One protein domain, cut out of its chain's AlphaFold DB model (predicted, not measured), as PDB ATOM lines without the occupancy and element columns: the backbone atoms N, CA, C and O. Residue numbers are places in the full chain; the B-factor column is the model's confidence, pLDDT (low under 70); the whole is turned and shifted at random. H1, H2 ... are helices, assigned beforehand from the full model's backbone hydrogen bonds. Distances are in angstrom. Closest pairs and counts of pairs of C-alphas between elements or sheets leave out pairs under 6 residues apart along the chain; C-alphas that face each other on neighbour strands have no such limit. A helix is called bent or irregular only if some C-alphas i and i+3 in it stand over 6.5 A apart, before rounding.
ATOM      1  N   ALA A  22     112.329 117.300 148.620       62.03
ATOM      2  CA  ALA A  22     112.484 118.238 149.734       62.03
ATOM      3  C   ALA A  22     112.646 117.510 151.080       62.03
ATOM      4  O   ALA A  22     113.598 117.772 151.807       62.03
ATOM      5  N   GLN A  23     111.797 116.513 151.358       66.56
ATOM      6  CA  GLN A  23     111.863 115.728 152.602       66.56
ATOM      7  C   GLN A  23     113.163 114.936 152.756       66.56
ATOM      8  O   GLN A  23     113.578 114.617 153.871       66.56
ATOM      9  N   LEU A  24     113.785 114.566 151.636       74.69
ATOM     10  CA  LEU A  24     115.070 113.888 151.663       74.69
ATOM     11  C   LEU A  24     116.194 114.863 152.027       74.69
ATOM     12  O   LEU A  24     117.067 114.485 152.797       74.69
ATOM     13  N   GLY A  25     116.131 116.112 151.552       80.38
ATOM     14  CA  GLY A  25     117.068 117.173 151.935       80.38
ATOM     15  C   GLY A  25     117.120 117.379 153.448       80.38
ATOM     16  O   GLY A  25     118.189 117.240 154.033       80.38
ATOM     17  N   ASP A  26     115.961 117.565 154.082       84.62
ATOM     18  CA  ASP A  26     115.868 117.774 155.536       84.62
ATOM     19  C   ASP A  26     116.472 116.608 156.338       84.62
ATOM     20  O   ASP A  26     117.096 116.793 157.382       84.62
ATOM     21  N   LYS A  27     116.327 115.371 155.843       87.12
ATOM     22  CA  LYS A  27     116.939 114.191 156.476       87.12
ATOM     23  C   LYS A  27     118.455 114.168 156.323       87.12
ATOM     24  O   LYS A  27     119.138 113.767 157.261       87.12
ATOM     25  N   LEU A  28     118.968 114.570 155.160       90.94
ATOM     26  CA  LEU A  28     120.409 114.662 154.925       90.94
ATOM     27  C   LEU A  28     121.051 115.747 155.792       90.94
ATOM     28  O   LEU A  28     122.154 115.555 156.301       90.94
ATOM     29  N   ASP A  29     120.339 116.849 156.009       95.06
ATOM     30  CA  ASP A  29     120.842 118.001 156.754       95.06
ATOM     31  C   ASP A  29     120.759 117.837 158.285       95.06
ATOM     32  O   ASP A  29     121.428 118.575 159.004       95.06
ATOM     33  N   CYS A  30     120.080 116.804 158.808       96.12
ATOM     34  CA  CYS A  30     119.922 116.566 160.254       96.12
ATOM     35  C   CYS A  30     121.228 116.671 161.059       96.12
ATOM     36  O   CYS A  30     121.254 117.292 162.123       96.12
ATOM     37  N   ALA A  31     122.320 116.052 160.590       97.19
ATOM     38  CA  ALA A  31     123.583 116.058 161.336       97.19
ATOM     39  C   ALA A  31     124.199 117.462 161.395       97.19
ATOM     40  O   ALA A  31     124.761 117.865 162.414       97.19
ATOM     41  N   VAL A  32     124.055 118.213 160.303       97.69
ATOM     42  CA  VAL A  32     124.509 119.596 160.204       97.69
ATOM     43  C   VAL A  32     123.629 120.486 161.070       97.69
ATOM     44  O   VAL A  32     124.158 121.288 161.827       97.69
ATOM     45  N   ASP A  33     122.312 120.321 161.056       97.75
ATOM     46  CA  ASP A  33     121.395 121.127 161.866       97.75
ATOM     47  C   ASP A  33     121.576 120.900 163.372       97.75
ATOM     48  O   ASP A  33     121.495 121.848 164.153       97.75
ATOM     49  N   LYS A  34     121.886 119.667 163.789       97.88
ATOM     50  CA  LYS A  34     122.184 119.339 165.193       97.88
ATOM     51  C   LYS A  34     123.556 119.812 165.670       97.88
ATOM     52  O   LYS A  34     123.755 119.943 166.876       97.88
ATOM     53  N   ALA A  35     124.510 120.015 164.767       97.88
ATOM     54  CA  ALA A  35     125.828 120.517 165.128       97.88
ATOM     55  C   ALA A  35     125.740 121.996 165.550       97.88
ATOM     56  O   ALA A  35     125.265 122.849 164.795       97.88
ATOM     57  N   GLU A  36     126.224 122.320 166.750       97.62
ATOM     58  CA  GLU A  36     126.205 123.699 167.244       97.62
ATOM     59  C   GLU A  36     127.142 124.608 166.423       97.62
ATOM     60  O   GLU A  36     128.201 124.154 165.975       97.62
ATOM     61  N   PRO A  37     126.818 125.905 166.241       96.56
ATOM     62  CA  PRO A  37     127.650 126.813 165.446       96.56
ATOM     63  C   PRO A  37     129.133 126.881 165.869       96.56
ATOM     64  O   PRO A  37     129.987 126.806 164.984       96.56
ATOM     65  N   PRO A  38     129.494 126.944 167.172       95.31
ATOM     66  CA  PRO A  38     130.901 126.930 167.582       95.31
ATOM     67  C   PRO A  38     131.622 125.639 167.184       95.31
ATOM     68  O   PRO A  38     132.773 125.677 166.759       95.31
ATOM     69  N   PHE A  39     130.934 124.496 167.268       96.81
ATOM     70  CA  PHE A  39     131.483 123.208 166.856       96.81
ATOM     71  C   PHE A  39     131.717 123.146 165.340       96.81
ATOM     72  O   PHE A  39     132.767 122.678 164.909       96.81
ATOM     73  N   LYS A  40     130.789 123.671 164.526       96.81
ATOM     74  CA  LYS A  40     130.956 123.767 163.063       96.81
ATOM     75  C   LYS A  40     132.196 124.571 162.677       96.81
ATOM     76  O   LYS A  40     132.939 124.137 161.804       96.81
ATOM     77  N   ASN A  41     132.425 125.704 163.343       95.00
ATOM     78  CA  ASN A  41     133.596 126.544 163.093       95.00
ATOM     79  C   ASN A  41     134.892 125.819 163.463       95.00
ATOM     80  O   ASN A  41     135.796 125.763 162.639       95.00
ATOM     81  N   LEU A  42     134.948 125.192 164.645       94.94
ATOM     82  CA  LEU A  42     136.113 124.408 165.066       94.94
ATOM     83  C   LEU A  42     136.401 123.248 164.108       94.94
ATOM     84  O   LEU A  42     137.555 123.002 163.776       94.94
ATOM     85  N   LEU A  43     135.361 122.540 163.656       95.38
ATOM     86  CA  LEU A  43     135.499 121.463 162.680       95.38
ATOM     87  C   LEU A  43     136.042 121.994 161.347       95.38
ATOM     88  O   LEU A  43     136.976 121.410 160.808       95.38
ATOM     89  N   ALA A  44     135.492 123.098 160.835       95.06
ATOM     90  CA  ALA A  44     135.933 123.688 159.575       95.06
ATOM     91  C   ALA A  44     137.381 124.203 159.638       95.06
ATOM     92  O   ALA A  44     138.169 123.929 158.737       95.06
ATOM     93  N   GLU A  45     137.744 124.894 160.719       93.06
ATOM     94  CA  GLU A  45     139.104 125.383 160.955       93.06
ATOM     95  C   GLU A  45     140.108 124.235 161.077       93.06
ATOM     96  O   GLU A  45     141.173 124.299 160.473       93.06
ATOM     97  N   ALA A  46     139.761 123.160 161.793       93.31
ATOM     98  CA  ALA A  46     140.633 121.995 161.941       93.31
ATOM     99  C   ALA A  46     140.859 121.224 160.630       93.31
ATOM    100  O   ALA A  46     141.865 120.539 160.499       93.31
ATOM    101  N   LEU A  47     139.925 121.306 159.679       91.38
ATOM    102  CA  LEU A  47     140.022 120.656 158.367       91.38
ATOM    103  C   LEU A  47     140.874 121.428 157.362       91.38
ATOM    104  O   LEU A  47     141.423 120.824 156.447       91.38
ATOM    105  N   ILE A  48     140.909 122.752 157.493       89.81
ATOM    106  CA  ILE A  48     141.590 123.644 156.547       89.81
ATOM    107  C   ILE A  48     142.947 124.090 157.092       89.81
ATOM    108  O   ILE A  48     143.832 124.412 156.314       89.81
ATOM    109  N   GLY A  49     143.109 124.138 158.414       84.19
ATOM    110  CA  GLY A  49     144.327 124.618 159.046       84.19
ATOM    111  C   GLY A  49     145.518 123.670 158.906       84.19
ATOM    112  O   GLY A  49     145.386 122.451 158.865       84.19
ATOM    113  N   ASP A  50     146.702 124.268 158.952       67.50
ATOM    114  CA  ASP A  50     148.007 123.624 158.743       67.50
ATOM    115  C   ASP A  50     148.503 122.809 159.966       67.50
ATOM    116  O   ASP A  50     149.654 122.373 160.015       67.50
ATOM    117  N   GLY A  51     147.677 122.673 161.011       53.41
ATOM    118  CA  GLY A  51     148.101 122.323 162.369       53.41
ATOM    119  C   GLY A  51     147.694 120.924 162.832       53.41
ATOM    120  O   GLY A  51     146.582 120.478 162.583       53.41
ATOM    121  N   GLU A  52     148.611 120.267 163.553       59.53
ATOM    122  CA  GLU A  52     148.513 118.947 164.202       59.53
ATOM    123  C   GLU A  52     147.126 118.262 164.168       59.53
ATOM    124  O   GLU A  52     146.228 118.548 164.964       59.53
ATOM    125  N   ASN A  53     147.017 117.250 163.299       64.50
ATOM    126  CA  ASN A  53     145.839 116.410 163.015       64.50
ATOM    127  C   ASN A  53     145.115 115.796 164.235       64.50
ATOM    128  O   ASN A  53     144.030 115.229 164.096       64.50
ATOM    129  N   LEU A  54     145.681 115.889 165.441       69.81
ATOM    130  CA  LEU A  54     145.100 115.333 166.665       69.81
ATOM    131  C   LEU A  54     143.768 116.003 167.043       69.81
ATOM    132  O   LEU A  54     142.901 115.364 167.645       69.81
ATOM    133  N   GLY A  55     143.576 117.276 166.680       85.94
ATOM    134  CA  GLY A  55     142.312 117.980 166.896       85.94
ATOM    135  C   GLY A  55     141.196 117.510 165.960       85.94
ATOM    136  O   GLY A  55     140.053 117.357 166.404       85.94
ATOM    137  N   PHE A  56     141.539 117.244 164.697       91.00
ATOM    138  CA  PHE A  56     140.586 116.897 163.645       91.00
ATOM    139  C   PHE A  56     139.902 115.552 163.900       91.00
ATOM    140  O   PHE A  56     138.677 115.507 163.938       91.00
ATOM    141  N   GLU A  57     140.659 114.485 164.173       92.38
ATOM    142  CA  GLU A  57     140.094 113.143 164.411       92.38
ATOM    143  C   GLU A  57     139.082 113.134 165.564       92.38
ATOM    144  O   GLU A  57     138.021 112.510 165.496       92.38
ATOM    145  N   ARG A  58     139.365 113.902 166.624       94.62
ATOM    146  CA  ARG A  58     138.441 114.075 167.748       94.62
ATOM    147  C   ARG A  58     137.154 114.784 167.320       94.62
ATOM    148  O   ARG A  58     136.069 114.339 167.693       94.62
ATOM    149  N   LEU A  59     137.263 115.887 166.578       95.94
ATOM    150  CA  LEU A  59     136.105 116.647 166.092       95.94
ATOM    151  C   LEU A  59     135.279 115.817 165.103       95.94
ATOM    152  O   LEU A  59     134.053 115.792 165.189       95.94
ATOM    153  N   LEU A  60     135.936 115.068 164.220       95.75
ATOM    154  CA  LEU A  60     135.283 114.164 163.287       95.75
ATOM    155  C   LEU A  60     134.560 113.023 164.014       95.75
ATOM    156  O   LEU A  60     133.418 112.722 163.676       95.75
ATOM    157  N   GLY A  61     135.161 112.435 165.052       96.81
ATOM    158  CA  GLY A  61     134.502 111.431 165.895       96.81
ATOM    159  C   GLY A  61     133.254 111.971 166.605       96.81
ATOM    160  O   GLY A  61     132.219 111.298 166.661       96.81
ATOM    161  N   GLN A  62     133.305 113.218 167.087       97.62
ATOM    162  CA  GLN A  62     132.131 113.907 167.638       97.62
ATOM    163  C   GLN A  62     131.049 114.113 166.571       97.62
ATOM    164  O   GLN A  62     129.883 113.797 166.813       97.62
ATOM    165  N   PHE A  63     131.423 114.565 165.371       97.81
ATOM    166  CA  PHE A  63     130.473 114.737 164.273       97.81
ATOM    167  C   PHE A  63     129.865 113.403 163.816       97.81
ATOM    168  O   PHE A  63     128.659 113.328 163.591       97.81
ATOM    169  N   SER A  64     130.656 112.327 163.768       97.38
ATOM    170  CA  SER A  64     130.173 110.973 163.469       97.38
ATOM    171  C   SER A  64     129.118 110.517 164.473       97.38
ATOM    172  O   SER A  64     128.096 109.975 164.073       97.38
ATOM    173  N   THR A  65     129.300 110.811 165.763       97.94
ATOM    174  CA  THR A  65     128.299 110.486 166.795       97.94
ATOM    175  C   THR A  65     126.979 111.236 166.558       97.94
ATOM    176  O   THR A  65     125.893 110.665 166.695       97.94
ATOM    177  N   ILE A  66     127.048 112.512 166.157       97.75
ATOM    178  CA  ILE A  66     125.861 113.296 165.775       97.75
ATOM    179  C   ILE A  66     125.186 112.663 164.548       97.75
ATOM    180  O   ILE A  66     123.966 112.465 164.552       97.75
ATOM    181  N   ALA A  67     125.969 112.302 163.530       96.88
ATOM    182  CA  ALA A  67     125.499 111.673 162.301       96.88
ATOM    183  C   ALA A  67     124.825 110.311 162.547       96.88
ATOM    184  O   ALA A  67     123.734 110.063 162.025       96.88
ATOM    185  N   ASP A  68     125.402 109.469 163.403       95.75
ATOM    186  CA  ASP A  68     124.819 108.189 163.817       95.75
ATOM    187  C   ASP A  68     123.466 108.392 164.513       95.75
ATOM    188  O   ASP A  68     122.503 107.678 164.238       95.75
ATOM    189  N   SER A  69     123.336 109.426 165.352       96.25
ATOM    190  CA  SER A  69     122.050 109.746 165.988       96.25
ATOM    191  C   SER A  69     120.967 110.123 164.968       96.25
ATOM    192  O   SER A  69     119.805 109.749 165.131       96.25
ATOM    193  N   CYS A  70     121.337 110.840 163.903       95.25
ATOM    194  CA  CYS A  70     120.428 111.251 162.828       95.25
ATOM    195  C   CYS A  70     120.038 110.103 161.899       95.25
ATOM    196  O   CYS A  70     118.971 110.139 161.291       95.25
ATOM    197  N   THR A  71     120.885 109.080 161.807       91.88
ATOM    198  CA  THR A  71     120.634 107.893 160.986       91.88
ATOM    199  C   THR A  71     120.061 106.725 161.798       91.88
ATOM    200  O   THR A  71     119.822 105.645 161.253       91.88
ATOM    201  N   SER A  72     119.756 106.938 163.084       89.44
ATOM    202  CA  SER A  72     119.077 105.943 163.914       89.44
ATOM    203  C   SER A  72     117.686 105.625 163.340       89.44
ATOM    204  O   SER A  72     116.822 106.488 163.211       89.44
ATOM    205  N   GLY A  73     117.490 104.372 162.919       84.00
ATOM    206  CA  GLY A  73     116.273 103.918 162.226       84.00
ATOM    207  C   GLY A  73     116.425 103.719 160.714       84.00
ATOM    208  O   GLY A  73     115.506 103.199 160.081       84.00
ATOM    209  N   PHE A  74     117.582 104.059 160.141       84.31
ATOM    210  CA  PHE A  74     117.940 103.721 158.766       84.31
ATOM    211  C   PHE A  74     118.943 102.565 158.754       84.31
ATOM    212  O   PHE A  74     119.897 102.537 159.531       84.31
ATOM    213  N   VAL A  75     118.741 101.602 157.855       83.44
ATOM    214  CA  VAL A  75     119.725 100.541 157.606       83.44
ATOM    215  C   VAL A  75     120.695 101.077 156.569       83.44
ATOM    216  O   VAL A  75     120.394 101.067 155.379       83.44
ATOM    217  N   LEU A  76     121.822 101.601 157.049       86.88
ATOM    218  CA  LEU A  76     122.908 102.078 156.204       86.88
ATOM    219  C   LEU A  76     124.069 101.086 156.244       86.88
ATOM    220  O   LEU A  76     124.546 100.730 157.327       86.88
ATOM    221  N   ASP A  77     124.544 100.675 155.073       90.12
ATOM    222  CA  ASP A  77     125.820  99.975 154.957       90.12
ATOM    223  C   ASP A  77     127.011 100.920 155.230       90.12
ATOM    224  O   ASP A  77     126.859 102.125 155.454       90.12
ATOM    225  N   ALA A  78     128.228 100.372 155.253       92.44
ATOM    226  CA  ALA A  78     129.428 101.149 155.557       92.44
ATOM    227  C   ALA A  78     129.717 102.259 154.525       92.44
ATOM    228  O   ALA A  78     130.135 103.354 154.907       92.44
ATOM    229  N   ALA A  79     129.474 102.007 153.234       90.56
ATOM    230  CA  ALA A  79     129.679 102.999 152.181       90.56
ATOM    231  C   ALA A  79     128.657 104.134 152.300       90.56
ATOM    232  O   ALA A  79     129.000 105.305 152.133       90.56
ATOM    233  N   GLN A  80     127.423 103.795 152.665       91.88
ATOM    234  CA  GLN A  80     126.356 104.750 152.904       91.88
ATOM    235  C   GLN A  80     126.639 105.626 154.131       91.88
ATOM    236  O   GLN A  80     126.577 106.853 154.060       91.88
ATOM    237  N   LYS A  81     127.048 105.036 155.255       93.69
ATOM    238  CA  LYS A  81     127.452 105.823 156.432       93.69
ATOM    239  C   LYS A  81     128.588 106.788 156.107       93.69
ATOM    240  O   LYS A  81     128.516 107.959 156.473       93.69
ATOM    241  N   LYS A  82     129.592 106.326 155.354       94.44
ATOM    242  CA  LYS A  82     130.692 107.181 154.902       94.44
ATOM    243  C   LYS A  82     130.195 108.327 154.016       94.44
ATOM    244  O   LYS A  82     130.567 109.467 154.256       94.44
ATOM    245  N   ALA A  83     129.346 108.055 153.026       94.31
ATOM    246  CA  ALA A  83     128.812 109.091 152.140       94.31
ATOM    247  C   ALA A  83     127.979 110.140 152.897       94.31
ATOM    248  O   ALA A  83     128.092 111.330 152.605       94.31
ATOM    249  N   TYR A  84     127.193 109.724 153.894       95.56
ATOM    250  CA  TYR A  84     126.441 110.631 154.765       95.56
ATOM    251  C   TYR A  84     127.368 111.499 155.636       95.56
ATOM    252  O   TYR A  84     127.154 112.705 155.755       95.56
ATOM    253  N   LEU A  85     128.434 110.913 156.192       96.75
ATOM    254  CA  LEU A  85     129.443 111.652 156.952       96.75
ATOM    255  C   LEU A  85     130.190 112.662 156.065       96.75
ATOM    256  O   LEU A  85     130.263 113.842 156.412       96.75
ATOM    257  N   ASP A  86     130.677 112.225 154.899       96.25
ATOM    258  CA  ASP A  86     131.352 113.072 153.907       96.25
ATOM    259  C   ASP A  86     130.439 114.233 153.465       96.25
ATOM    260  O   ASP A  86     130.890 115.375 153.345       96.25
ATOM    261  N   TYR A  87     129.145 113.965 153.249       97.12
ATOM    262  CA  TYR A  87     128.140 114.988 152.947       97.12
ATOM    263  C   TYR A  87     128.035 116.028 154.065       97.12
ATOM    264  O   TYR A  87     128.134 117.223 153.799       97.12
ATOM    265  N   GLY A  88     127.869 115.591 155.315       97.62
ATOM    266  CA  GLY A  88     127.703 116.502 156.445       97.62
ATOM    267  C   GLY A  88     128.933 117.385 156.681       97.62
ATOM    268  O   GLY A  88     128.800 118.597 156.857       97.62
ATOM    269  N   VAL A  89     130.134 116.802 156.611       97.62
ATOM    270  CA  VAL A  89     131.397 117.546 156.755       97.62
ATOM    271  C   VAL A  89     131.566 118.550 155.615       97.62
ATOM    272  O   VAL A  89     131.837 119.725 155.860       97.62
ATOM    273  N   SER A  90     131.352 118.124 154.368       97.19
ATOM    274  CA  SER A  90     131.474 119.016 153.209       97.19
ATOM    275  C   SER A  90     130.422 120.132 153.205       97.19
ATOM    276  O   SER A  90     130.743 121.266 152.856       97.19
ATOM    277  N   ARG A  91     129.195 119.870 153.674       97.75
ATOM    278  CA  ARG A  91     128.148 120.887 153.866       97.75
ATOM    279  C   ARG A  91     128.585 121.971 154.857       97.75
ATOM    280  O   ARG A  91     128.412 123.148 154.543       97.75
ATOM    281  N   ILE A  92     129.156 121.585 156.006       97.94
ATOM    282  CA  ILE A  92     129.678 122.515 157.027       97.94
ATOM    283  C   ILE A  92     130.824 123.356 156.458       97.94
ATOM    284  O   ILE A  92     130.799 124.582 156.551       97.94
ATOM    285  N   LEU A  93     131.804 122.703 155.827       97.38
ATOM    286  CA  LEU A  93     132.954 123.381 155.228       97.38
ATOM    287  C   LEU A  93     132.538 124.381 154.157       97.38
ATOM    288  O   LEU A  93     133.063 125.487 154.112       97.38
ATOM    289  N   ARG A  94     131.578 124.015 153.306       97.81
ATOM    290  CA  ARG A  94     131.087 124.884 152.237       97.81
ATOM    291  C   ARG A  94     130.417 126.147 152.786       97.81
ATOM    292  O   ARG A  94     130.649 127.226 152.242       97.81
ATOM    293  N   ASP A  95     129.634 126.047 153.862       97.81
ATOM    294  CA  ASP A  95     129.044 127.223 154.526       97.81
ATOM    295  C   ASP A  95     130.114 128.138 155.122       97.81
ATOM    296  O   ASP A  95     130.102 129.355 154.904       97.81
ATOM    297  N   TRP A  96     131.081 127.551 155.827       97.44
ATOM    298  CA  TRP A  96     132.181 128.302 156.421       97.44
ATOM    299  C   TRP A  96     133.041 128.986 155.346       97.44
ATOM    300  O   TRP A  96     133.296 130.190 155.418       97.44
ATOM    301  N   LEU A  97     133.405 128.259 154.285       97.69
ATOM    302  CA  LEU A  97     134.196 128.775 153.165       97.69
ATOM    303  C   LEU A  97     133.444 129.840 152.367       97.69
ATOM    304  O   LEU A  97     134.078 130.755 151.860       97.69
ATOM    305  N   THR A  98     132.113 129.779 152.284       98.25
ATOM    306  CA  THR A  98     131.320 130.856 151.668       98.25
ATOM    307  C   THR A  98     131.542 132.176 152.408       98.25
ATOM    308  O   THR A  98     131.779 133.207 151.778       98.25
ATOM    309  N   SER A  99     131.546 132.144 153.745       97.62
ATOM    310  CA  SER A  99     131.826 133.330 154.567       97.62
ATOM    311  C   SER A  99     133.283 133.788 154.428       97.62
ATOM    312  O   SER A  99     133.554 134.985 154.332       97.62
ATOM    313  N   ARG A 100     134.229 132.844 154.349       96.38
ATOM    314  CA  ARG A 100     135.652 133.143 154.130       96.38
ATOM    315  C   ARG A 100     135.915 133.775 152.761       96.38
ATOM    316  O   ARG A 100     136.598 134.790 152.694       96.38
ATOM    317  N   LEU A 101     135.338 133.243 151.687       98.12
ATOM    318  CA  LEU A 101     135.429 133.814 150.339       98.12
ATOM    319  C   LEU A 101     134.874 135.238 150.294       98.12
ATOM    320  O   LEU A 101     135.518 136.128 149.739       98.12
ATOM    321  N   ALA A 102     133.735 135.479 150.948       98.25
ATOM    322  CA  ALA A 102     133.156 136.814 151.033       98.25
ATOM    323  C   ALA A 102     134.104 137.824 151.704       98.25
ATOM    324  O   ALA A 102     134.137 138.984 151.299       98.25
ATOM    325  N   SER A 103     134.930 137.395 152.669       97.56
ATOM    326  CA  SER A 103     135.939 138.265 153.295       97.56
ATOM    327  C   SER A 103     137.059 138.711 152.340       97.56
ATOM    328  O   SER A 103     137.689 139.737 152.580       97.56
ATOM    329  N   TYR A 104     137.257 137.989 151.230       97.50
ATOM    330  CA  TYR A 104     138.155 138.361 150.131       97.50
ATOM    331  C   TYR A 104     137.437 139.088 148.981       97.50
ATOM    332  O   TYR A 104     138.043 139.330 147.942       97.50
ATOM    333  N   GLY A 105     136.143 139.402 149.120       97.56
ATOM    334  CA  GLY A 105     135.337 139.962 148.030       97.56
ATOM    335  C   GLY A 105     134.999 138.955 146.924       97.56
ATOM    336  O   GLY A 105     134.621 139.356 145.826       97.56
ATOM    337  N   LEU A 106     135.125 137.651 147.192       98.44
ATOM    338  CA  LEU A 106     134.861 136.580 146.229       98.44
ATOM    339  C   LEU A 106     133.455 135.998 146.408       98.44
ATOM    340  O   LEU A 106     132.945 135.868 147.521       98.44
ATOM    341  N   SER A 107     132.841 135.585 145.298       98.00
ATOM    342  CA  SER A 107     131.521 134.951 145.286       98.00
ATOM    343  C   SER A 107     131.626 133.438 145.104       98.00
ATOM    344  O   SER A 107     132.070 132.953 144.064       98.00
ATOM    345  N   ALA A 108     131.123 132.687 146.081       98.38
ATOM    346  CA  ALA A 108     130.902 131.244 145.980       98.38
ATOM    347  C   ALA A 108     130.060 130.852 144.745       98.38
ATOM    348  O   ALA A 108     130.360 129.877 144.058       98.38
ATOM    349  N   THR A 109     129.046 131.657 144.409       98.25
ATOM    350  CA  THR A 109     128.168 131.428 143.251       98.25
ATOM    351  C   THR A 109     128.922 131.491 141.920       98.25
ATOM    352  O   THR A 109     128.547 130.794 140.974       98.25
ATOM    353  N   ALA A 110     129.982 132.308 141.833       98.25
ATOM    354  CA  ALA A 110     130.832 132.367 140.645       98.25
ATOM    355  C   ALA A 110     131.563 131.032 140.445       98.25
ATOM    356  O   ALA A 110     131.511 130.475 139.353       98.25
ATOM    357  N   ILE A 111     132.126 130.466 141.521       98.44
ATOM    358  CA  ILE A 111     132.782 129.148 141.511       98.44
ATOM    359  C   ILE A 111     131.782 128.049 141.129       98.44
ATOM    360  O   ILE A 111     132.060 127.233 140.254       98.44
ATOM    361  N   ASP A 112     130.595 128.052 141.741       98.50
ATOM    362  CA  ASP A 112     129.557 127.056 141.455       98.50
ATOM    363  C   ASP A 112     129.089 127.078 140.004       98.50
ATOM    364  O   ASP A 112     128.770 126.043 139.426       98.50
ATOM    365  N   THR A 113     128.998 128.267 139.417       98.25
ATOM    366  CA  THR A 113     128.577 128.425 138.024       98.25
ATOM    367  C   THR A 113     129.698 128.032 137.072       98.25
ATOM    368  O   THR A 113     129.451 127.271 136.143       98.25
ATOM    369  N   ALA A 114     130.922 128.485 137.343       98.19
ATOM    370  CA  ALA A 114     132.120 128.176 136.571       98.19
ATOM    371  C   ALA A 114     132.386 126.667 136.470       98.19
ATOM    372  O   ALA A 114     132.709 126.160 135.399       98.19
ATOM    373  N   LEU A 115     132.228 125.946 137.581       98.06
ATOM    374  CA  LEU A 115     132.518 124.512 137.670       98.06
ATOM    375  C   LEU A 115     131.274 123.625 137.570       98.06
ATOM    376  O   LEU A 115     131.363 122.422 137.804       98.06
ATOM    377  N   ASP A 116     130.123 124.204 137.224       97.69
ATOM    378  CA  ASP A 116     128.851 123.495 137.071       97.69
ATOM    379  C   ASP A 116     128.474 122.643 138.306       97.69
ATOM    380  O   ASP A 116     128.054 121.484 138.223       97.69
ATOM    381  N   PHE A 117     128.623 123.240 139.490       97.94
ATOM    382  CA  PHE A 117     128.123 122.704 140.752       97.94
ATOM    383  C   PHE A 117     126.683 123.145 140.996       97.94
ATOM    384  O   PHE A 117     126.333 124.313 140.803       97.94
ATOM    385  N   GLY A 118     125.833 122.223 141.448       96.56
ATOM    386  CA  GLY A 118     124.455 122.523 141.818       96.56
ATOM    387  C   GLY A 118     123.448 121.399 141.559       96.56
ATOM    388  O   GLY A 118     123.776 120.338 141.018       96.56
ATOM    389  N   PRO A 119     122.176 121.633 141.922       93.00
ATOM    390  CA  PRO A 119     121.110 120.672 141.688       93.00
ATOM    391  C   PRO A 119     120.868 120.503 140.183       93.00
ATOM    392  O   PRO A 119     120.664 121.478 139.464       93.00
ATOM    393  N   GLY A 120     120.885 119.255 139.708       91.19
ATOM    394  CA  GLY A 120     120.678 118.929 138.291       91.19
ATOM    395  C   GLY A 120     121.848 119.275 137.362       91.19
ATOM    396  O   GLY A 120     121.715 119.096 136.155       91.19
ATOM    397  N   ARG A 121     122.974 119.749 137.905       95.38
ATOM    398  CA  ARG A 121     124.206 120.043 137.162       95.38
ATOM    399  C   ARG A 121     125.159 118.842 137.129       95.38
ATOM    400  O   ARG A 121     124.900 117.829 137.786       95.38
ATOM    401  N   SER A 122     126.242 118.934 136.357       95.50
ATOM    402  CA  SER A 122     127.188 117.827 136.158       95.50
ATOM    403  C   SER A 122     127.960 117.443 137.421       95.50
ATOM    404  O   SER A 122     128.249 116.261 137.598       95.50
ATOM    405  N   ASN A 123     128.232 118.400 138.317       95.44
ATOM    406  CA  ASN A 123     128.936 118.183 139.584       95.44
ATOM    407  C   ASN A 123     130.246 117.383 139.407       95.44
ATOM    408  O   ASN A 123     130.372 116.267 139.931       95.44
ATOM    409  N   PRO A 124     131.217 117.923 138.645       95.06
ATOM    410  CA  PRO A 124     132.420 117.195 138.272       95.06
ATOM    411  C   PRO A 124     133.213 116.766 139.507       95.06
ATOM    412  O   PRO A 124     133.333 117.500 140.488       95.06
ATOM    413  N   ARG A 125     133.792 115.561 139.453       92.81
ATOM    414  CA  ARG A 125     134.707 115.095 140.496       92.81
ATOM    415  C   ARG A 125     136.038 115.823 140.349       92.81
ATOM    416  O   ARG A 125     136.779 115.560 139.409       92.81
ATOM    417  N   LEU A 126     136.361 116.655 141.328       92.06
ATOM    418  CA  LEU A 126     137.711 117.177 141.515       92.06
ATOM    419  C   LEU A 126     138.479 116.182 142.388       92.06
ATOM    420  O   LEU A 126     138.224 116.068 143.586       92.06
ATOM    421  N   SER A 127     139.326 115.365 141.772       76.25
ATOM    422  CA  SER A 127     140.231 114.458 142.482       76.25
ATOM    423  C   SER A 127     141.653 114.984 142.347       76.25
ATOM    424  O   SER A 127     142.309 114.692 141.351       76.25
ATOM    425  N   GLY A 128     142.100 115.758 143.335       80.94
ATOM    426  CA  GLY A 128     143.425 116.380 143.348       80.94
ATOM    427  C   GLY A 128     143.399 117.837 142.893       80.94
ATOM    428  O   GLY A 128     142.446 118.564 143.178       80.94
ATOM    429  N   GLU A 129     144.466 118.250 142.213       85.31
ATOM    430  CA  GLU A 129     144.624 119.606 141.689       85.31
ATOM    431  C   GLU A 129     143.624 119.883 140.558       85.31
ATOM    432  O   GLU A 129     143.300 119.006 139.753       85.31
ATOM    433  N   MET A 130     143.114 121.116 140.507       92.62
ATOM    434  CA  MET A 130     142.271 121.559 139.398       92.62
ATOM    435  C   MET A 130     143.096 121.599 138.110       92.62
ATOM    436  O   MET A 130     144.248 122.030 138.122       92.62
ATOM    437  N   SER A 131     142.503 121.180 136.991       94.94
ATOM    438  CA  SER A 131     143.175 121.291 135.697       94.94
ATOM    439  C   SER A 131     143.405 122.757 135.326       94.94
ATOM    440  O   SER A 131     142.665 123.643 135.755       94.94
ATOM    441  N   GLU A 132     144.393 123.019 134.471       95.31
ATOM    442  CA  GLU A 132     144.656 124.374 133.972       95.31
ATOM    443  C   GLU A 132     143.404 125.001 133.330       95.31
ATOM    444  O   GLU A 132     143.125 126.180 133.532       95.31
ATOM    445  N   ASP A 133     142.598 124.202 132.625       96.06
ATOM    446  CA  ASP A 133     141.333 124.658 132.042       96.06
ATOM    447  C   ASP A 133     140.303 125.045 133.113       96.06
ATOM    448  O   ASP A 133     139.634 126.069 132.981       96.06
ATOM    449  N   GLN A 134     140.197 124.279 134.202       96.25
ATOM    450  CA  GLN A 134     139.325 124.626 135.329       96.25
ATOM    451  C   GLN A 134     139.786 125.915 136.013       96.25
ATOM    452  O   GLN A 134     138.960 126.774 136.323       96.25
ATOM    453  N   VAL A 135     141.099 126.082 136.196       96.75
ATOM    454  CA  VAL A 135     141.684 127.314 136.739       96.75
ATOM    455  C   VAL A 135     141.372 128.503 135.827       96.75
ATOM    456  O   VAL A 135     140.893 129.525 136.312       96.75
ATOM    457  N   LYS A 136     141.551 128.368 134.506       97.81
ATOM    458  CA  LYS A 136     141.217 129.419 133.528       97.81
ATOM    459  C   LYS A 136     139.745 129.818 133.583       97.81
ATOM    460  O   LYS A 136     139.445 131.009 133.578       97.81
ATOM    461  N   ILE A 137     138.831 128.849 133.665       97.94
ATOM    462  CA  ILE A 137     137.390 129.124 133.758       97.94
ATOM    463  C   ILE A 137     137.060 129.871 135.061       97.94
ATOM    464  O   ILE A 137     136.266 130.809 135.035       97.94
ATOM    465  N   LEU A 138     137.690 129.517 136.187       97.81
ATOM    466  CA  LEU A 138     137.505 130.232 137.456       97.81
ATOM    467  C   LEU A 138     138.028 131.669 137.405       97.81
ATOM    468  O   LEU A 138     137.322 132.583 137.828       97.81
ATOM    469  N   VAL A 139     139.239 131.873 136.878       98.19
ATOM    470  CA  VAL A 139     139.826 133.210 136.692       98.19
ATOM    471  C   VAL A 139     138.891 134.073 135.849       98.19
ATOM    472  O   VAL A 139     138.510 135.161 136.276       98.19
ATOM    473  N   GLN A 140     138.440 133.552 134.705       98.31
ATOM    474  CA  GLN A 140     137.508 134.250 133.822       98.31
ATOM    475  C   GLN A 140     136.195 134.602 134.541       98.31
ATOM    476  O   GLN A 140     135.740 135.740 134.454       98.31
ATOM    477  N   ALA A 141     135.613 133.668 135.300       98.06
ATOM    478  CA  ALA A 141     134.370 133.903 136.034       98.06
ATOM    479  C   ALA A 141     134.506 135.005 137.101       98.06
ATOM    480  O   ALA A 141     133.573 135.779 137.322       98.06
ATOM    481  N   PHE A 142     135.664 135.109 137.760       98.25
ATOM    482  CA  PHE A 142     135.935 136.184 138.714       98.25
ATOM    483  C   PHE A 142     136.153 137.535 138.029       98.25
ATOM    484  O   PHE A 142     135.589 138.533 138.484       98.25
ATOM    485  N   MET A 143     136.881 137.571 136.911       97.88
ATOM    486  CA  MET A 143     137.057 138.790 136.111       97.88
ATOM    487  C   MET A 143     135.718 139.324 135.582       97.88
ATOM    488  O   MET A 143     135.460 140.524 135.653       97.88
ATOM    489  N   GLU A 144     134.827 138.446 135.113       97.81
ATOM    490  CA  GLU A 144     133.458 138.807 134.706       97.81
ATOM    491  C   GLU A 144     132.615 139.339 135.873       97.81
ATOM    492  O   GLU A 144     131.742 140.186 135.680       97.81
ATOM    493  N   GLY A 145     132.909 138.888 137.095       97.00
ATOM    494  CA  GLY A 145     132.356 139.422 138.340       97.00
ATOM    495  C   GLY A 145     132.993 140.735 138.812       97.00
ATOM    496  O   GLY A 145     132.585 141.252 139.852       97.00
ATOM    497  N   GLY A 146     133.972 141.278 138.080       97.56
ATOM    498  CA  GLY A 146     134.677 142.517 138.418       97.56
ATOM    499  C   GLY A 146     135.785 142.363 139.464       97.56
ATOM    500  O   GLY A 146     136.212 143.362 140.040       97.56
ATOM    501  N   VAL A 147     136.242 141.140 139.735       98.00
ATOM    502  CA  VAL A 147     137.358 140.873 140.652       98.00
ATOM    503  C   VAL A 147     138.685 141.015 139.905       98.00
ATOM    504  O   VAL A 147     138.879 140.403 138.855       98.00
ATOM    505  N   ASP A 148     139.623 141.773 140.476       97.69
ATOM    506  CA  ASP A 148     141.014 141.808 140.021       97.69
ATOM    507  C   ASP A 148     141.762 140.570 140.537       97.69
ATOM    508  O   ASP A 148     142.244 140.528 141.672       97.69
ATOM    509  N   THR A 149     141.832 139.540 139.697       96.25
ATOM    510  CA  THR A 149     142.433 138.243 140.025       96.25
ATOM    511  C   THR A 149     143.947 138.298 140.232       96.25
ATOM    512  O   THR A 149     144.480 137.438 140.930       96.25
ATOM    513  N   GLU A 150     144.642 139.292 139.667       96.94
ATOM    514  CA  GLU A 150     146.091 139.472 139.857       96.94
ATOM    515  C   GLU A 150     146.409 140.024 141.253       96.94
ATOM    516  O   GLU A 150     147.479 139.764 141.803       96.94
ATOM    517  N   SER A 151     145.454 140.738 141.857       97.44
ATOM    518  CA  SER A 151     145.568 141.278 143.215       97.44
ATOM    519  C   SER A 151     145.232 140.272 144.327       97.44
ATOM    520  O   SER A 151     145.481 140.546 145.505       97.44
ATOM    521  N   LEU A 152     144.654 139.112 143.984       97.69
ATOM    522  CA  LEU A 152     144.239 138.115 144.970       97.69
ATOM    523  C   LEU A 152     145.450 137.475 145.653       97.69
ATOM    524  O   LEU A 152     146.385 136.994 145.017       97.69
ATOM    525  N   SER A 153     145.403 137.428 146.983       97.31
ATOM    526  CA  SER A 153     146.452 136.811 147.789       97.31
ATOM    527  C   SER A 153     146.437 135.282 147.672       97.31
ATOM    528  O   SER A 153     145.412 134.676 147.357       97.31
ATOM    529  N   SER A 154     147.565 134.636 147.993       96.25
ATOM    530  CA  SER A 154     147.652 133.165 148.021       96.25
ATOM    531  C   SER A 154     146.559 132.511 148.898       96.25
ATOM    532  O   SER A 154     145.857 131.635 148.394       96.25
ATOM    533  N   PRO A 155     146.269 132.991 150.131       95.75
ATOM    534  CA  PRO A 155     145.173 132.438 150.939       95.75
ATOM    535  C   PRO A 155     143.773 132.591 150.320       95.75
ATOM    536  O   PRO A 155     142.878 131.782 150.595       95.75
ATOM    537  N   ALA A 156     143.553 133.623 149.496       97.38
ATOM    538  CA  ALA A 156     142.297 133.787 148.769       97.38
ATOM    539  C   ALA A 156     142.157 132.706 147.687       97.38
ATOM    540  O   ALA A 156     141.123 132.041 147.620       97.38
ATOM    541  N   TRP A 157     143.217 132.466 146.906       97.12
ATOM    542  CA  TRP A 157     143.258 131.395 145.905       97.12
ATOM    543  C   TRP A 157     143.136 129.998 146.511       97.12
ATOM    544  O   TRP A 157     142.389 129.165 145.997       97.12
ATOM    545  N   GLU A 158     143.792 129.755 147.639       95.31
ATOM    546  CA  GLU A 158     143.644 128.512 148.392       95.31
ATOM    547  C   GLU A 158     142.189 128.301 148.831       95.31
ATOM    548  O   GLU A 158     141.622 127.228 148.634       95.31
ATOM    549  N   SER A 159     141.527 129.351 149.330       96.44
ATOM    550  CA  SER A 159     140.111 129.281 149.719       96.44
ATOM    551  C   SER A 159     139.192 128.966 148.528       96.44
ATOM    552  O   SER A 159     138.216 128.233 148.696       96.44
ATOM    553  N   VAL A 160     139.506 129.466 147.324       97.88
ATOM    554  CA  VAL A 160     138.794 129.116 146.077       97.88
ATOM    555  C   VAL A 160     138.963 127.632 145.754       97.88
ATOM    556  O   VAL A 160     137.967 126.943 145.524       97.88
ATOM    557  N   GLY A 161     140.201 127.128 145.770       96.31
ATOM    558  CA  GLY A 161     140.498 125.721 145.493       96.31
ATOM    559  C   GLY A 161     139.824 124.778 146.491       96.31
ATOM    560  O   GLY A 161     139.131 123.838 146.093       96.31
ATOM    561  N   THR A 162     139.930 125.082 147.784       95.88
ATOM    562  CA  THR A 162     139.290 124.313 148.858       95.88
ATOM    563  C   THR A 162     137.768 124.339 148.724       95.88
ATOM    564  O   THR A 162     137.124 123.293 148.829       95.88
ATOM    565  N   TYR A 163     137.166 125.494 148.416       97.75
ATOM    566  CA  TYR A 163     135.722 125.581 148.177       97.75
ATOM    567  C   TYR A 163     135.279 124.717 146.999       97.75
ATOM    568  O   TYR A 163     134.282 123.999 147.108       97.75
ATOM    569  N   ALA A 164     136.015 124.751 145.886       97.81
ATOM    570  CA  ALA A 164     135.719 123.941 144.713       97.81
ATOM    571  C   ALA A 164     135.783 122.438 145.035       97.81
ATOM    572  O   ALA A 164     134.839 121.698 144.742       97.81
ATOM    573  N   ALA A 165     136.853 121.988 145.699       96.12
ATOM    574  CA  ALA A 165     137.033 120.590 146.090       96.12
ATOM    575  C   ALA A 165     135.903 120.098 147.011       96.12
ATOM    576  O   ALA A 165     135.271 119.069 146.744       96.12
ATOM    577  N   VAL A 166     135.588 120.872 148.054       96.81
ATOM    578  CA  VAL A 166     134.506 120.575 149.004       96.81
ATOM    579  C   VAL A 166     133.146 120.555 148.307       96.81
ATOM    580  O   VAL A 166     132.328 119.678 148.584       96.81
ATOM    581  N   SER A 167     132.899 121.471 147.371       97.81
ATOM    582  CA  SER A 167     131.640 121.543 146.619       97.81
ATOM    583  C   SER A 167     131.436 120.332 145.707       97.81
ATOM    584  O   SER A 167     130.332 119.787 145.657       97.81
ATOM    585  N   SER A 168     132.506 119.852 145.066       96.88
ATOM    586  CA  SER A 168     132.513 118.590 144.313       96.88
ATOM    587  C   SER A 168     132.123 117.400 145.199       96.88
ATOM    588  O   SER A 168     131.287 116.585 144.805       96.88
ATOM    589  N   ILE A 169     132.673 117.304 146.418       95.88
ATOM    590  CA  ILE A 169     132.303 116.248 147.377       95.88
ATOM    591  C   ILE A 169     130.833 116.395 147.779       95.88
ATOM    592  O   ILE A 169     130.063 115.449 147.624       95.88
ATOM    593  N   TYR A 170     130.434 117.580 148.235       96.94
ATOM    594  CA  TYR A 170     129.090 117.869 148.726       96.94
ATOM    595  C   TYR A 170     128.005 117.483 147.719       96.94
ATOM    596  O   TYR A 170     127.112 116.694 148.039       96.94
ATOM    597  N   TRP A 171     128.086 117.988 146.485       96.19
ATOM    598  CA  TRP A 171     127.043 117.745 145.494       96.19
ATOM    599  C   TRP A 171     127.019 116.300 145.002       96.19
ATOM    600  O   TRP A 171     125.935 115.739 144.825       96.19
ATOM    601  N   ARG A 172     128.185 115.658 144.850       94.25
ATOM    602  CA  ARG A 172     128.252 114.238 144.480       94.25
ATOM    603  C   ARG A 172     127.674 113.342 145.565       94.25
ATOM    604  O   ARG A 172     126.895 112.446 145.246       94.25
ATOM    605  N   GLN A 173     128.008 113.593 146.832       94.62
ATOM    606  CA  GLN A 173     127.432 112.821 147.927       94.62
ATOM    607  C   GLN A 173     125.933 113.082 148.034       94.62
ATOM    608  O   GLN A 173     125.174 112.124 148.118       94.62
ATOM    609  N   ARG A 174     125.473 114.334 147.907       93.69
ATOM    610  CA  ARG A 174     124.038 114.660 147.880       93.69
ATOM    611  C   ARG A 174     123.292 113.911 146.776       93.69
ATOM    612  O   ARG A 174     122.181 113.443 147.006       93.69
ATOM    613  N   GLN A 175     123.885 113.786 145.589       90.44
ATOM    614  CA  GLN A 175     123.310 113.029 144.476       90.44
ATOM    615  C   GLN A 175     123.304 111.516 144.738       90.44
ATOM    616  O   GLN A 175     122.307 110.849 144.470       90.44
ATOM    617  N   ALA A 176     124.387 110.962 145.286       89.06
ATOM    618  CA  ALA A 176     124.449 109.547 145.647       89.06
ATOM    619  C   ALA A 176     123.419 109.200 146.734       89.06
ATOM    620  O   ALA A 176     122.699 108.214 146.616       89.06
ATOM    621  N   LEU A 177     123.314 110.062 147.747       89.06
ATOM    622  CA  LEU A 177     122.365 109.986 148.853       89.06
ATOM    623  C   LEU A 177     120.915 110.158 148.391       89.06
ATOM    624  O   LEU A 177     120.017 109.538 148.954       89.06
ATOM    625  N   SER A 178     120.664 110.974 147.362       84.94
ATOM    626  CA  SER A 178     119.309 111.178 146.846       84.94
ATOM    627  C   SER A 178     118.788 109.999 146.029       84.94
ATOM    628  O   SER A 178     117.581 109.759 145.990       84.94
ATOM    629  N   ALA A 179     119.694 109.226 145.425       80.12
ATOM    630  CA  ALA A 179     119.368 107.959 144.780       80.12
ATOM    631  C   ALA A 179     119.001 106.862 145.792       80.12
ATOM    632  O   ALA A 179     118.430 105.837 145.406       80.12
ATOM    633  N   TRP A 180     119.290 107.056 147.083       74.88
ATOM    634  CA  TRP A 180     118.836 106.135 148.113       74.88
ATOM    635  C   TRP A 180     117.341 106.325 148.282       74.88
ATOM    636  O   TRP A 180     116.855 107.205 148.992       74.88
ATOM    637  N   THR A 181     116.593 105.454 147.611       62.88
ATOM    638  CA  THR A 181     115.201 105.237 147.967       62.88
ATOM    639  C   THR A 181     115.246 104.742 149.400       62.88
ATOM    640  O   THR A 181     115.690 103.623 149.652       62.88
ATOM    641  N   VAL A 182     114.867 105.600 150.347       58.34
ATOM    642  CA  VAL A 182     114.643 105.196 151.730       58.34
ATOM    643  C   VAL A 182     113.558 104.134 151.650       58.34
ATOM    644  O   VAL A 182     112.380 104.473 151.591       58.34
ATOM    645  N   MET A 183     113.929 102.857 151.559       57.41
ATOM    646  CA  MET A 183     112.999 101.785 151.846       57.41
ATOM    647  C   MET A 183     112.773 101.897 153.346       57.41
ATOM    648  O   MET A 183     113.696 101.605 154.111       57.41
ATOM    649  N   PRO A 184     111.617 102.422 153.800       60.38
ATOM    650  CA  PRO A 184     111.351 102.457 155.222       60.38
ATOM    651  C   PRO A 184     111.481 101.024 155.739       60.38
ATOM    652  O   PRO A 184     111.066 100.081 155.068       60.38
TER     653      PRO A 184
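What this domain is: This is residues 22 to 184 of the 279 residues of an uncharacterized protein of Sphingopyxis witflariensis (UniProt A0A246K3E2). Two long helices, H4 and H7, cross at a moderate angle, run opposite ways and make the core. H2 and H3 pack over H4 on the side away from H7 and H1 crosses one side of H4, while H5 packs on H7 with H6 beyond it. The printed part has 163 residues with seven named helices, H1 to H7 in chain order, and no named strand; its class is all helix, mostly in crossed packing. It is compact, with a radius of gyration of the C-alphas of 16.5 A and spans of 51 by 36 by 24 A.

How they stand to each other: Begin at H1, residues 22 to 34; its residues 28 to 32 touch H4, residues 78 to 103, about perpendicular at 75 degrees, closest at the C-alphas of Val 32 and Gly 88, 5.8 A. H1 also touches H3, residues 54 to 70, at a steep tilt of 44 degrees, opposite ways, closest at the C-alphas of Ala 31 and Ala 67, 4.9 A. Next comes H2, residues 37 to 48, which touches H4 about perpendicular at 86 degrees, closest at the C-alphas of Ala 44 and Leu 93, 5.3 A. H4 is the hub, touching five helices. It touches H7, residues 154 to 178, with 31 pairs of C-alphas within 8 A, closest Tyr 87 and Tyr 170, 5.2 A; they run opposite ways at 36 degrees, only just steep. H5, residues 108 to 114, touches H7 at 74 degrees, closest at the C-alphas of Ile 111 and Ala 164, 6.8 A. H6, residues 132 to 144, touches H5, closest at the C-alphas of Ala 114 and Leu 138, 5.8 A; H3 and H6 are apart. Every O i to N i+4 pair is within hydrogen-bond range in H2, H4, H5, H6 and H7, against 7 of 9 in H1 and 12 of 13 in H3.

Where its parts are: Find C-alpha 22 at (112.484, 118.238, 149.734), where H1 begins; H1 is irregular, with C-alphas 28 and 31 7.3 A apart. H3 spans 25.3 A. H4 begins at C-alpha 78, at (129.428, 101.149, 155.557), and runs 37.8 A. H7 runs 35.9 A and ends at C-alpha 178, at (119.309, 111.178, 146.846).

The domain as a whole: Look to Ser 151 and Pro 184 for the two C-alphas farthest apart, 53.1 A. The printed part has no cut. The link from H5 to H6 is long, residues 115 to 131. The pLDDT is under 70 at residues 22 to 23, 50 to 54 and 181 to 184.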